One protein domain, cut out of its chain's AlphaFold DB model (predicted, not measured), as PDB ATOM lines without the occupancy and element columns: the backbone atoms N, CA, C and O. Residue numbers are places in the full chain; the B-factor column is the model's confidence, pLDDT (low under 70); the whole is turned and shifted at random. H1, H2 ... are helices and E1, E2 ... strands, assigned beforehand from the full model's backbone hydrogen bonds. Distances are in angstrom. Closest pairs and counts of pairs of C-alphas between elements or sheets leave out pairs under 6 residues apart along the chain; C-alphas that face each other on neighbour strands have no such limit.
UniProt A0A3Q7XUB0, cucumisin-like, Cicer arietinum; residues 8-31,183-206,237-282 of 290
ATOM      1  N   VAL A   8      70.146 -34.169  49.951       96.62
ATOM      2  CA  VAL A   8      70.689 -33.730  51.238       96.62
ATOM      3  C   VAL A   8      69.715 -34.178  52.325       96.62
ATOM      4  O   VAL A   8      68.507 -33.983  52.195       96.62
ATOM      5  N   CYS A   9      70.237 -34.804  53.375       97.38
ATOM      6  CA  CYS A   9      69.473 -35.415  54.453       97.38
ATOM      7  C   CYS A   9      69.972 -34.939  55.821       97.38
ATOM      8  O   CYS A   9      71.165 -34.742  56.038       97.38
ATOM      9  N   ALA A  10      69.067 -34.847  56.790       98.19
ATOM     10  CA  ALA A  10      69.418 -34.670  58.194       98.19
ATOM     11  C   ALA A  10      70.129 -35.927  58.740       98.19
ATOM     12  O   ALA A  10      69.673 -37.047  58.499       98.19
ATOM     13  N   ALA A  11      71.221 -35.780  59.500       97.56
ATOM     14  CA  ALA A  11      71.914 -36.930  60.098       97.56
ATOM     15  C   ALA A  11      71.092 -37.654  61.189       97.56
ATOM     16  O   ALA A  11      71.381 -38.809  61.489       97.56
ATOM     17  N   GLY A  12      70.061 -37.020  61.755       97.00
ATOM     18  CA  GLY A  12      69.249 -37.551  62.853       97.00
ATOM     19  C   GLY A  12      69.531 -36.845  64.181       97.00
ATOM     20  O   GLY A  12      70.568 -36.201  64.351       97.00
ATOM     21  N   ASN A  13      68.593 -36.951  65.124       95.25
ATOM     22  CA  ASN A  13      68.630 -36.247  66.414       95.25
ATOM     23  C   ASN A  13      68.799 -37.204  67.620       95.25
ATOM     24  O   ASN A  13      68.427 -36.859  68.739       95.25
ATOM     25  N   SER A  14      69.362 -38.396  67.386       93.62
ATOM     26  CA  SER A  14      69.474 -39.493  68.366       93.62
ATOM     27  C   SER A  14      70.884 -39.671  68.963       93.62
ATOM     28  O   SER A  14      71.213 -40.742  69.475       93.62
ATOM     29  N   GLY A  15      71.740 -38.649  68.870       91.81
ATOM     30  CA  GLY A  15      73.042 -38.614  69.546       91.81
ATOM     31  C   GLY A  15      72.918 -38.481  71.077       91.81
ATOM     32  O   GLY A  15      71.820 -38.252  71.589       91.81
ATOM     33  N   PRO A  16      74.023 -38.596  71.842       90.94
ATOM     34  CA  PRO A  16      75.419 -38.555  71.390       90.94
ATOM     35  C   PRO A  16      76.054 -39.934  71.147       90.94
ATOM     36  O   PRO A  16      77.250 -40.000  70.871       90.94
ATOM     37  N   ASN A  17      75.298 -41.026  71.281       90.94
ATOM     38  CA  ASN A  17      75.823 -42.387  71.155       90.94
ATOM     39  C   ASN A  17      76.329 -42.673  69.731       90.94
ATOM     40  O   ASN A  17      75.775 -42.157  68.760       90.94
ATOM     41  N   HIS A  18      77.354 -43.519  69.602       92.44
ATOM     42  CA  HIS A  18      77.851 -43.994  68.306       92.44
ATOM     43  C   HIS A  18      76.769 -44.731  67.500       92.44
ATOM     44  O   HIS A  18      75.852 -45.315  68.074       92.44
ATOM     45  N   ALA A  19      76.898 -44.704  66.170       94.44
ATOM     46  CA  ALA A  19      75.968 -45.312  65.210       94.44
ATOM     47  C   ALA A  19      74.498 -44.841  65.346       94.44
ATOM     48  O   ALA A  19      73.563 -45.569  65.021       94.44
ATOM     49  N   SER A  20      74.297 -43.599  65.800       95.88
ATOM     50  CA  SER A  20      72.993 -42.920  65.888       95.88
ATOM     51  C   SER A  20      72.630 -42.102  64.639       95.88
ATOM     52  O   SER A  20      71.581 -41.455  64.601       95.88
ATOM     53  N   VAL A  21      73.494 -42.091  63.619       96.44
ATOM     54  CA  VAL A  21      73.215 -41.469  62.320       96.44
ATOM     55  C   VAL A  21      72.176 -42.284  61.539       96.44
ATOM     56  O   VAL A  21      72.358 -43.469  61.287       96.44
ATOM     57  N   MET A  22      71.072 -41.641  61.154       94.94
ATOM     58  CA  MET A  22      69.929 -42.298  60.503       94.94
ATOM     59  C   MET A  22      70.096 -42.406  58.984       94.94
ATOM     60  O   MET A  22      69.833 -43.443  58.385       94.94
ATOM     61  N   ASN A  23      70.522 -41.316  58.343       96.00
ATOM     62  CA  ASN A  23      70.706 -41.273  56.897       96.00
ATOM     63  C   ASN A  23      72.140 -41.682  56.559       96.00
ATOM     64  O   ASN A  23      73.074 -40.912  56.781       96.00
ATOM     65  N   VAL A  24      72.316 -42.893  56.028       95.44
ATOM     66  CA  VAL A  24      73.642 -43.492  55.784       95.44
ATOM     67  C   VAL A  24      73.950 -43.818  54.320       95.44
ATOM     68  O   VAL A  24      75.044 -44.283  54.008       95.44
ATOM     69  N   ALA A  25      73.025 -43.524  53.402       94.44
ATOM     70  CA  ALA A  25      73.208 -43.764  51.973       94.44
ATOM     71  C   ALA A  25      74.482 -43.069  51.425       94.44
ATOM     72  O   ALA A  25      74.633 -41.855  51.605       94.44
ATOM     73  N   PRO A  26      75.380 -43.781  50.713       92.12
ATOM     74  CA  PRO A  26      76.593 -43.186  50.139       92.12
ATOM     75  C   PRO A  26      76.325 -42.071  49.120       92.12
ATOM     76  O   PRO A  26      77.138 -41.171  48.954       92.12
ATOM     77  N   TRP A  27      75.172 -42.128  48.452       90.06
ATOM     78  CA  TRP A  27      74.740 -41.223  47.382       90.06
ATOM     79  C   TRP A  27      73.896 -40.025  47.865       90.06
ATOM     80  O   TRP A  27      73.202 -39.394  47.064       90.06
ATOM     81  N   ALA A  28      73.904 -39.738  49.168       93.12
ATOM     82  CA  ALA A  28      73.243 -38.586  49.777       93.12
ATOM     83  C   ALA A  28      74.166 -37.924  50.811       93.12
ATOM     84  O   ALA A  28      74.922 -38.614  51.499       93.12
ATOM     85  N   ILE A  29      74.090 -36.596  50.938       94.62
ATOM     86  CA  ILE A  29      74.854 -35.838  51.940       94.62
ATOM     87  C   ILE A  29      74.073 -35.830  53.253       94.62
ATOM     88  O   ILE A  29      72.995 -35.245  53.336       94.62
ATOM     89  N   SER A  30      74.636 -36.444  54.284       97.06
ATOM     90  CA  SER A  30      74.077 -36.566  55.626       97.06
ATOM     91  C   SER A  30      74.667 -35.498  56.541       97.06
ATOM     92  O   SER A  30      75.844 -35.527  56.900       97.06
ATOM     93  N   VAL A  31      73.824 -34.543  56.921       97.81
ATOM     94  CA  VAL A  31      74.212 -33.283  57.551       97.81
ATOM     95  C   VAL A  31      74.034 -33.359  59.063       97.81
ATOM     96  O   VAL A  31      72.910 -33.414  59.568       97.81
ATOM     97  N   PHE A 183      72.588 -34.065  70.955       91.81
ATOM     98  CA  PHE A 183      71.538 -34.745  70.192       91.81
ATOM     99  C   PHE A 183      71.908 -35.050  68.728       91.81
ATOM    100  O   PHE A 183      71.279 -35.902  68.112       91.81
ATOM    101  N   SER A 184      72.884 -34.365  68.122       95.19
ATOM    102  CA  SER A 184      73.207 -34.592  66.706       95.19
ATOM    103  C   SER A 184      73.682 -36.033  66.498       95.19
ATOM    104  O   SER A 184      74.566 -36.493  67.218       95.19
ATOM    105  N   GLY A 185      73.141 -36.722  65.491       95.31
ATOM    106  CA  GLY A 185      73.520 -38.098  65.162       95.31
ATOM    107  C   GLY A 185      75.032 -38.273  64.960       95.31
ATOM    108  O   GLY A 185      75.744 -37.332  64.578       95.31
ATOM    109  N   ARG A 186      75.521 -39.482  65.246       95.56
ATOM    110  CA  ARG A 186      76.936 -39.870  65.165       95.56
ATOM    111  C   ARG A 186      77.144 -41.100  64.303       95.56
ATOM    112  O   ARG A 186      76.350 -42.035  64.355       95.56
ATOM    113  N   GLY A 187      78.281 -41.130  63.618       94.81
ATOM    114  CA  GLY A 187      78.831 -42.356  63.055       94.81
ATOM    115  C   GLY A 187      79.298 -43.370  64.118       94.81
ATOM    116  O   GLY A 187      79.236 -43.093  65.323       94.81
ATOM    117  N   PRO A 188      79.786 -44.547  63.697       94.62
ATOM    118  CA  PRO A 188      80.006 -44.941  62.305       94.62
ATOM    119  C   PRO A 188      78.705 -45.208  61.534       94.62
ATOM    120  O   PRO A 188      77.615 -45.251  62.100       94.62
ATOM    121  N   ASN A 189      78.834 -45.364  60.220       93.50
ATOM    122  CA  ASN A 189      77.766 -45.830  59.345       93.50
ATOM    123  C   ASN A 189      77.479 -47.312  59.638       93.50
ATOM    124  O   ASN A 189      78.360 -48.152  59.486       93.50
ATOM    125  N   ASN A 190      76.256 -47.631  60.059       91.31
ATOM    126  CA  ASN A 190      75.856 -48.978  60.476       91.31
ATOM    127  C   ASN A 190      75.553 -49.951  59.317       91.31
ATOM    128  O   ASN A 190      75.292 -51.123  59.580       91.31
ATOM    129  N   VAL A 191      75.592 -49.492  58.061       94.31
ATOM    130  CA  VAL A 191      75.380 -50.313  56.852       94.31
ATOM    131  C   VAL A 191      76.683 -50.527  56.070       94.31
ATOM    132  O   VAL A 191      76.855 -51.558  55.423       94.31
ATOM    133  N   THR A 192      77.614 -49.571  56.105       92.19
ATOM    134  CA  THR A 192      78.915 -49.661  55.416       92.19
ATOM    135  C   THR A 192      79.953 -48.859  56.200       92.19
ATOM    136  O   THR A 192      80.055 -47.643  56.038       92.19
ATOM    137  N   LEU A 193      80.685 -49.530  57.093       90.62
ATOM    138  CA  LEU A 193      81.579 -48.912  58.087       90.62
ATOM    139  C   LEU A 193      82.709 -48.087  57.445       90.62
ATOM    140  O   LEU A 193      83.156 -47.089  58.010       90.62
ATOM    141  N   GLU A 194      83.123 -48.483  56.244       89.81
ATOM    142  CA  GLU A 194      84.141 -47.853  55.404       89.81
ATOM    143  C   GLU A 194      83.706 -46.463  54.907       89.81
ATOM    144  O   GLU A 194      84.539 -45.602  54.618       89.81
ATOM    145  N   ILE A 195      82.392 -46.226  54.816       90.25
ATOM    146  CA  ILE A 195      81.798 -44.986  54.316       90.25
ATOM    147  C   ILE A 195      81.370 -44.137  55.509       90.25
ATOM    148  O   ILE A 195      80.256 -44.262  56.022       90.25
ATOM    149  N   LEU A 196      82.276 -43.254  55.936       91.75
ATOM    150  CA  LEU A 196      82.068 -42.285  57.011       91.75
ATOM    151  C   LEU A 196      80.718 -41.563  56.890       91.75
ATOM    152  O   LEU A 196      80.376 -41.028  55.839       91.75
ATOM    153  N   LYS A 197      80.012 -41.464  58.018       94.25
ATOM    154  CA  LYS A 197      78.862 -40.577  58.221       94.25
ATOM    155  C   LYS A 197      78.966 -39.932  59.615       94.25
ATOM    156  O   LYS A 197      79.508 -40.584  60.514       94.25
ATOM    157  N   PRO A 198      78.457 -38.704  59.841       95.81
ATOM    158  CA  PRO A 198      77.916 -37.751  58.858       95.81
ATOM    159  C   PRO A 198      78.997 -37.248  57.884       95.81
ATOM    160  O   PRO A 198      80.186 -37.375  58.165       95.81
ATOM    161  N   ASP A 199      78.603 -36.668  56.749       95.25
ATOM    162  CA  ASP A 199      79.555 -36.205  55.726       95.25
ATOM    163  C   ASP A 199      80.105 -34.801  56.023       95.25
ATOM    164  O   ASP A 199      81.227 -34.492  55.628       95.25
ATOM    165  N   LEU A 200      79.338 -33.948  56.720       95.06
ATOM    166  CA  LEU A 200      79.690 -32.564  57.089       95.06
ATOM    167  C   LEU A 200      78.720 -31.982  58.144       95.06
ATOM    168  O   LEU A 200      77.711 -32.613  58.481       95.06
ATOM    169  N   THR A 201      78.986 -30.764  58.635       95.81
ATOM    170  CA  THR A 201      78.064 -29.991  59.494       95.81
ATOM    171  C   THR A 201      77.622 -28.665  58.884       95.81
ATOM    172  O   THR A 201      78.370 -27.990  58.176       95.81
ATOM    173  N   ALA A 202      76.418 -28.231  59.254       96.50
ATOM    174  CA  ALA A 202      75.978 -26.845  59.114       96.50
ATOM    175  C   ALA A 202      75.305 -26.362  60.409       96.50
ATOM    176  O   ALA A 202      74.906 -27.172  61.247       96.50
ATOM    177  N   ARG A 203      75.180 -25.039  60.584       95.44
ATOM    178  CA  ARG A 203      74.515 -24.457  61.762       95.44
ATOM    179  C   ARG A 203      73.032 -24.866  61.767       95.44
ATOM    180  O   ARG A 203      72.358 -24.762  60.748       95.44
ATOM    181  N   GLY A 204      72.550 -25.378  62.898       95.50
ATOM    182  CA  GLY A 204      71.211 -25.979  63.026       95.50
ATOM    183  C   GLY A 204      70.738 -26.104  64.479       95.50
ATOM    184  O   GLY A 204      70.010 -27.033  64.827       95.50
ATOM    185  N   VAL A 205      71.213 -25.202  65.334       94.25
ATOM    186  CA  VAL A 205      70.748 -24.971  66.706       94.25
ATOM    187  C   VAL A 205      70.323 -23.508  66.775       94.25
ATOM    188  O   VAL A 205      70.967 -22.667  66.144       94.25
ATOM    189  N   ASP A 206      69.257 -23.214  67.518       93.12
ATOM    190  CA  ASP A 206      68.751 -21.857  67.754       93.12
ATOM    191  C   ASP A 206      68.492 -21.063  66.443       93.12
ATOM    192  O   ASP A 206      68.776 -19.862  66.336       93.12
ATOM    193  N   MET A 237      67.335 -28.676  60.661       97.50
ATOM    194  CA  MET A 237      67.607 -27.250  60.429       97.50
ATOM    195  C   MET A 237      68.972 -27.021  59.770       97.50
ATOM    196  O   MET A 237      69.124 -26.078  58.996       97.50
ATOM    197  N   SER A 238      69.961 -27.890  60.008       97.56
ATOM    198  CA  SER A 238      71.242 -27.833  59.289       97.56
ATOM    199  C   SER A 238      71.132 -28.368  57.853       97.56
ATOM    200  O   SER A 238      71.773 -27.830  56.952       97.56
ATOM    201  N   CYS A 239      70.265 -29.357  57.607       97.75
ATOM    202  CA  CYS A 239      69.965 -29.899  56.277       97.75
ATOM    203  C   CYS A 239      69.645 -28.819  55.205       97.75
ATOM    204  O   CYS A 239      70.391 -28.736  54.226       97.75
ATOM    205  N   PRO A 240      68.635 -27.933  55.363       98.00
ATOM    206  CA  PRO A 240      68.298 -26.929  54.349       98.00
ATOM    207  C   PRO A 240      69.391 -25.872  54.124       98.00
ATOM    208  O   PRO A 240      69.503 -25.367  53.008       98.00
ATOM    209  N   HIS A 241      70.242 -25.578  55.118       97.50
ATOM    210  CA  HIS A 241      71.416 -24.718  54.911       97.50
ATOM    211  C   HIS A 241      72.395 -25.341  53.901       97.50
ATOM    212  O   HIS A 241      72.932 -24.640  53.042       97.50
ATOM    213  N   VAL A 242      72.596 -26.661  53.961       96.88
ATOM    214  CA  VAL A 242      73.418 -27.396  52.987       96.88
ATOM    215  C   VAL A 242      72.706 -27.495  51.638       96.88
ATOM    216  O   VAL A 242      73.344 -27.269  50.614       96.88
ATOM    217  N   SER A 243      71.392 -27.738  51.604       96.50
ATOM    218  CA  SER A 243      70.616 -27.701  50.353       96.50
ATOM    219  C   SER A 243      70.768 -26.355  49.633       96.50
ATOM    220  O   SER A 243      71.118 -26.329  48.454       96.50
ATOM    221  N   GLY A 244      70.621 -25.236  50.351       96.12
ATOM    222  CA  GLY A 244      70.846 -23.892  49.811       96.12
ATOM    223  C   GLY A 244      72.284 -23.668  49.326       96.12
ATOM    224  O   GLY A 244      72.485 -23.154  48.229       96.12
ATOM    225  N   ALA A 245      73.287 -24.116  50.090       94.06
ATOM    226  CA  ALA A 245      74.692 -24.021  49.693       94.06
ATOM    227  C   ALA A 245      75.022 -24.858  48.441       94.06
ATOM    228  O   ALA A 245      75.741 -24.390  47.563       94.06
ATOM    229  N   THR A 246      74.481 -26.075  48.322       91.06
ATOM    230  CA  THR A 246      74.691 -26.933  47.139       91.06
ATOM    231  C   THR A 246      73.994 -26.381  45.895       91.06
ATOM    232  O   THR A 246      74.577 -26.424  44.813       91.06
ATOM    233  N   TRP A 247      72.806 -25.780  46.039       90.62
ATOM    234  CA  TRP A 247      72.150 -25.051  44.949       90.62
ATOM    235  C   TRP A 247      72.950 -23.814  44.522       90.62
ATOM    236  O   TRP A 247      73.157 -23.611  43.328       90.62
ATOM    237  N   TYR A 248      73.465 -23.036  45.481       91.88
ATOM    238  CA  TYR A 248      74.350 -21.900  45.211       91.88
ATOM    239  C   TYR A 248      75.609 -22.324  44.443       91.88
ATOM    240  O   TYR A 248      75.924 -21.728  43.426       91.88
ATOM    241  N   ILE A 249      76.303 -23.392  44.851       88.94
ATOM    242  CA  ILE A 249      77.482 -23.885  44.112       88.94
ATOM    243  C   ILE A 249      77.082 -24.335  42.694       88.94
ATOM    244  O   ILE A 249      77.767 -24.002  41.725       88.94
ATOM    245  N   LYS A 250      75.945 -25.032  42.545       85.94
ATOM    246  CA  LYS A 250      75.460 -25.527  41.247       85.94
ATOM    247  C   LYS A 250      74.979 -24.421  40.295       85.94
ATOM    248  O   LYS A 250      74.970 -24.653  39.090       85.94
ATOM    249  N   SER A 251      74.624 -23.225  40.772       90.00
ATOM    250  CA  SER A 251      74.273 -22.113  39.871       90.00
ATOM    251  C   SER A 251      75.488 -21.500  39.161       90.00
ATOM    252  O   SER A 251      75.328 -20.951  38.073       90.00
ATOM    253  N   PHE A 252      76.696 -21.649  39.720       87.31
ATOM    254  CA  PHE A 252      77.958 -21.293  39.055       87.31
ATOM    255  C   PHE A 252      78.591 -22.489  38.327       87.31
ATOM    256  O   PHE A 252      79.175 -22.317  37.261       87.31
ATOM    257  N   HIS A 253      78.430 -23.704  38.863       83.44
ATOM    258  CA  HIS A 253      78.994 -24.945  38.316       83.44
ATOM    259  C   HIS A 253      77.898 -25.921  37.873       83.44
ATOM    260  O   HIS A 253      77.740 -27.019  38.410       83.44
ATOM    261  N   SER A 254      77.110 -25.505  36.881       79.25
ATOM    262  CA  SER A 254      75.902 -26.217  36.431       79.25
ATOM    263  C   SER A 254      76.154 -27.627  35.883       79.25
ATOM    264  O   SER A 254      75.256 -28.471  35.937       79.25
ATOM    265  N   THR A 255      77.370 -27.894  35.399       76.75
ATOM    266  CA  THR A 255      77.812 -29.176  34.831       76.75
ATOM    267  C   THR A 255      78.404 -30.152  35.847       76.75
ATOM    268  O   THR A 255      78.667 -31.295  35.478       76.75
ATOM    269  N   TRP A 256      78.634 -29.751  37.104       74.12
ATOM    270  CA  TRP A 256      79.243 -30.648  38.089       74.12
ATOM    271  C   TRP A 256      78.322 -31.816  38.458       74.12
ATOM    272  O   TRP A 256      77.096 -31.681  38.592       74.12
ATOM    273  N   SER A 257      78.960 -32.967  38.664       61.44
ATOM    274  CA  SER A 257      78.372 -34.163  39.254       61.44
ATOM    275  C   SER A 257      78.065 -33.945  40.747       61.44
ATOM    276  O   SER A 257      77.938 -32.819  41.237       61.44
ATOM    277  N   THR A 258      77.842 -35.017  41.504       57.09
ATOM    278  CA  THR A 258      77.400 -34.895  42.899       57.09
ATOM    279  C   THR A 258      78.002 -35.971  43.792       57.09
ATOM    280  O   THR A 258      77.317 -36.835  44.329       57.09
ATOM    281  N   ALA A 259      79.323 -35.885  43.954       49.94
ATOM    282  CA  ALA A 259      80.125 -36.800  44.754       49.94
ATOM    283  C   ALA A 259      81.103 -36.057  45.682       49.94
ATOM    284  O   ALA A 259      81.740 -35.078  45.289       49.94
ATOM    285  N   LYS A 260      81.226 -36.546  46.924       46.16
ATOM    286  CA  LYS A 260      82.422 -36.413  47.773       46.16
ATOM    287  C   LYS A 260      82.350 -37.420  48.927       46.16
ATOM    288  O   LYS A 260      81.309 -37.545  49.559       46.16
ATOM    289  N   GLN A 261      83.462 -38.088  49.228       39.78
ATOM    290  CA  GLN A 261      83.644 -38.933  50.417       39.78
ATOM    291  C   GLN A 261      84.955 -38.556  51.122       39.78
ATOM    292  O   GLN A 261      85.894 -38.085  50.482       39.78
ATOM    293  N   MET A 262      85.014 -38.736  52.444       39.56
ATOM    294  CA  MET A 262      86.184 -38.502  53.313       39.56
ATOM    295  C   MET A 262      86.117 -39.473  54.511       39.56
ATOM    296  O   MET A 262      85.056 -40.036  54.746       39.56
ATOM    297  N   SER A 263      87.197 -39.688  55.279       32.59
ATOM    298  CA  SER A 263      87.276 -40.802  56.257       32.59
ATOM    299  C   SER A 263      87.781 -40.454  57.676       32.59
ATOM    300  O   SER A 263      88.586 -39.537  57.850       32.59
ATOM    301  N   GLN A 264      87.358 -41.270  58.656       37.88
ATOM    302  CA  GLN A 264      88.008 -41.564  59.956       37.88
ATOM    303  C   GLN A 264      87.875 -40.573  61.149       37.88
ATOM    304  O   GLN A 264      87.324 -39.481  61.036       37.88
ATOM    305  N   ASP A 265      88.291 -41.004  62.348       45.16
ATOM    306  CA  ASP A 265      87.350 -41.252  63.464       45.16
ATOM    307  C   ASP A 265      86.755 -40.037  64.190       45.16
ATOM    308  O   ASP A 265      85.569 -40.044  64.523       45.16
ATOM    309  N   ALA A 266      87.509 -38.950  64.398       60.06
ATOM    310  CA  ALA A 266      86.956 -37.735  65.023       60.06
ATOM    311  C   ALA A 266      85.755 -37.172  64.229       60.06
ATOM    312  O   ALA A 266      84.843 -36.546  64.775       60.06
ATOM    313  N   LYS A 267      85.713 -37.474  62.927       73.50
ATOM    314  CA  LYS A 267      84.673 -37.058  61.994       73.50
ATOM    315  C   LYS A 267      83.348 -37.807  62.174       73.50
ATOM    316  O   LYS A 267      82.358 -37.378  61.593       73.50
ATOM    317  N   PHE A 268      83.247 -38.836  63.025       90.12
ATOM    318  CA  PHE A 268      81.943 -39.426  63.373       90.12
ATOM    319  C   PHE A 268      80.985 -38.424  64.048       90.12
ATOM    320  O   PHE A 268      79.788 -38.693  64.118       90.12
ATOM    321  N   ALA A 269      81.472 -37.265  64.511       89.69
ATOM    322  CA  ALA A 269      80.630 -36.154  64.955       89.69
ATOM    323  C   ALA A 269      80.346 -35.093  63.873       89.69
ATOM    324  O   ALA A 269      79.258 -34.518  63.887       89.69
ATOM    325  N   TYR A 270      81.293 -34.813  62.966       90.81
ATOM    326  CA  TYR A 270      81.243 -33.623  62.097       90.81
ATOM    327  C   TYR A 270      81.623 -33.814  60.616       90.81
ATOM    328  O   TYR A 270      81.597 -32.847  59.855       90.81
ATOM    329  N   GLY A 271      81.979 -35.020  60.176       91.75
ATOM    330  CA  GLY A 271      82.360 -35.296  58.790       91.75
ATOM    331  C   GLY A 271      83.579 -34.492  58.324       91.75
ATOM    332  O   GLY A 271      84.589 -34.396  59.018       91.75
ATOM    333  N   ALA A 272      83.480 -33.868  57.153       91.25
ATOM    334  CA  ALA A 272      84.466 -32.922  56.632       91.25
ATOM    335  C   ALA A 272      84.590 -31.621  57.459       91.25
ATOM    336  O   ALA A 272      85.510 -30.840  57.224       91.25
ATOM    337  N   GLY A 273      83.694 -31.392  58.426       91.38
ATOM    338  CA  GLY A 273      83.605 -30.176  59.230       91.38
ATOM    339  C   GLY A 273      82.488 -29.240  58.767       91.38
ATOM    340  O   GLY A 273      81.585 -29.627  58.024       91.38
ATOM    341  N   GLN A 274      82.554 -27.994  59.235       92.81
ATOM    342  CA  GLN A 274      81.560 -26.965  58.944       92.81
ATOM    343  C   GLN A 274      81.601 -26.528  57.474       92.81
ATOM    344  O   GLN A 274      82.676 -26.255  56.942       92.81
ATOM    345  N   ILE A 275      80.431 -26.394  56.840       92.12
ATOM    346  CA  ILE A 275      80.341 -25.842  55.482       92.12
ATOM    347  C   ILE A 275      80.905 -24.420  55.384       92.12
ATOM    348  O   ILE A 275      80.630 -23.554  56.215       92.12
ATOM    349  N   ASP A 276      81.621 -24.175  54.288       91.00
ATOM    350  CA  ASP A 276      82.049 -22.856  53.830       91.00
ATOM    351  C   ASP A 276      81.623 -22.708  52.358       91.00
ATOM    352  O   ASP A 276      82.350 -23.146  51.461       91.00
ATOM    353  N   PRO A 277      80.423 -22.157  52.082       88.75
ATOM    354  CA  PRO A 277      79.902 -22.046  50.718       88.75
ATOM    355  C   PRO A 277      80.757 -21.164  49.797       88.75
ATOM    356  O   PRO A 277      80.728 -21.347  48.584       88.75
ATOM    357  N   VAL A 278      81.534 -20.231  50.362       89.44
ATOM    358  CA  VAL A 278      82.380 -19.301  49.599       89.44
ATOM    359  C   VAL A 278      83.654 -20.004  49.132       89.44
ATOM    360  O   VAL A 278      84.007 -19.909  47.958       89.44
ATOM    361  N   LYS A 279      84.321 -20.775  50.002       84.00
ATOM    362  CA  LYS A 279      85.464 -21.612  49.590       84.00
ATOM    363  C   LYS A 279      85.031 -22.785  48.710       84.00
ATOM    364  O   LYS A 279      85.730 -23.121  47.757       84.00
ATOM    365  N   ALA A 280      83.873 -23.388  48.984       88.25
ATOM    366  CA  ALA A 280      83.344 -24.505  48.198       88.25
ATOM    367  C   ALA A 280      82.997 -24.133  46.743       88.25
ATOM    368  O   ALA A 280      82.906 -25.025  45.902       88.25
ATOM    369  N   LEU A 281      82.866 -22.838  46.431       85.50
ATOM    370  CA  LEU A 281      82.721 -22.330  45.066       85.50
ATOM    371  C   LEU A 281      83.984 -22.541  44.209       85.50
ATOM    372  O   LEU A 281      83.874 -22.674  42.996       85.50
ATOM    373  N   ASN A 282      85.178 -22.586  44.812       88.88
ATOM    374  CA  ASN A 282      86.453 -22.765  44.106       88.88
ATOM    375  C   ASN A 282      87.358 -23.765  44.858       88.88
ATOM    376  O   ASN A 282      88.361 -23.373  45.453       88.88
TER     377      ASN A 282
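What this domain is: This is residues 8 to 31, 183 to 206 and 237 to 282 of the 290 residues of the protein "cucumisin-like" of Cicer arietinum (UniProt A0A3Q7XUB0). This model has little regular structure: two tiny parallel strands, E1 and E2, side by side, residues 237 to 246 of the long helix H1 packed on them, and loops around. E3 lies beside E2; short helices H2 and H3 lie far out. The 94 printed residues hold E1 E2 E3 H1 H2 H3 in order, 34 residues in named elements, class mixed. It is compact, radius of gyration of the C-alphas 12.9 A, spanning 38 by 32 by 18 A.

Where its parts are: E1 is residues 8 to 10, from C-alpha 8 at (70.689, -33.730, 51.238); E2 is residues 29 to 31, E3 residues 200 to 203, H1 residues 237 to 252, 24.5 A from first to last C-alpha, H2 residues 265 to 268, and H3 residues 277 to 280, ending with C-alpha 280 at (83.344, -24.505, 48.198).

How they stand to each other: E1 and E2 are parallel at 32 degrees; N 9 and O 29, 2.8 A, are within hydrogen-bond range. The closest C-alphas of E1 and H1, Ala 10 and Cys 239, are 5.2 A apart. H1 touches H3 with residues 245 to 249 alone, closest C-alphas Ala 245 and Pro 277, 5.7 A. In H1, 10 of 12 O i to N i+4 pairs are within range; H2 and H3 are too short for any.

The domain as a whole: Residues 32 to 182 and 207 to 236 are not printed, with C-alpha gaps of 13.0 A and 9.2 A. Links E1 to E2 and H1 to H2 are long. Residues 257 to 266 have pLDDT under 70.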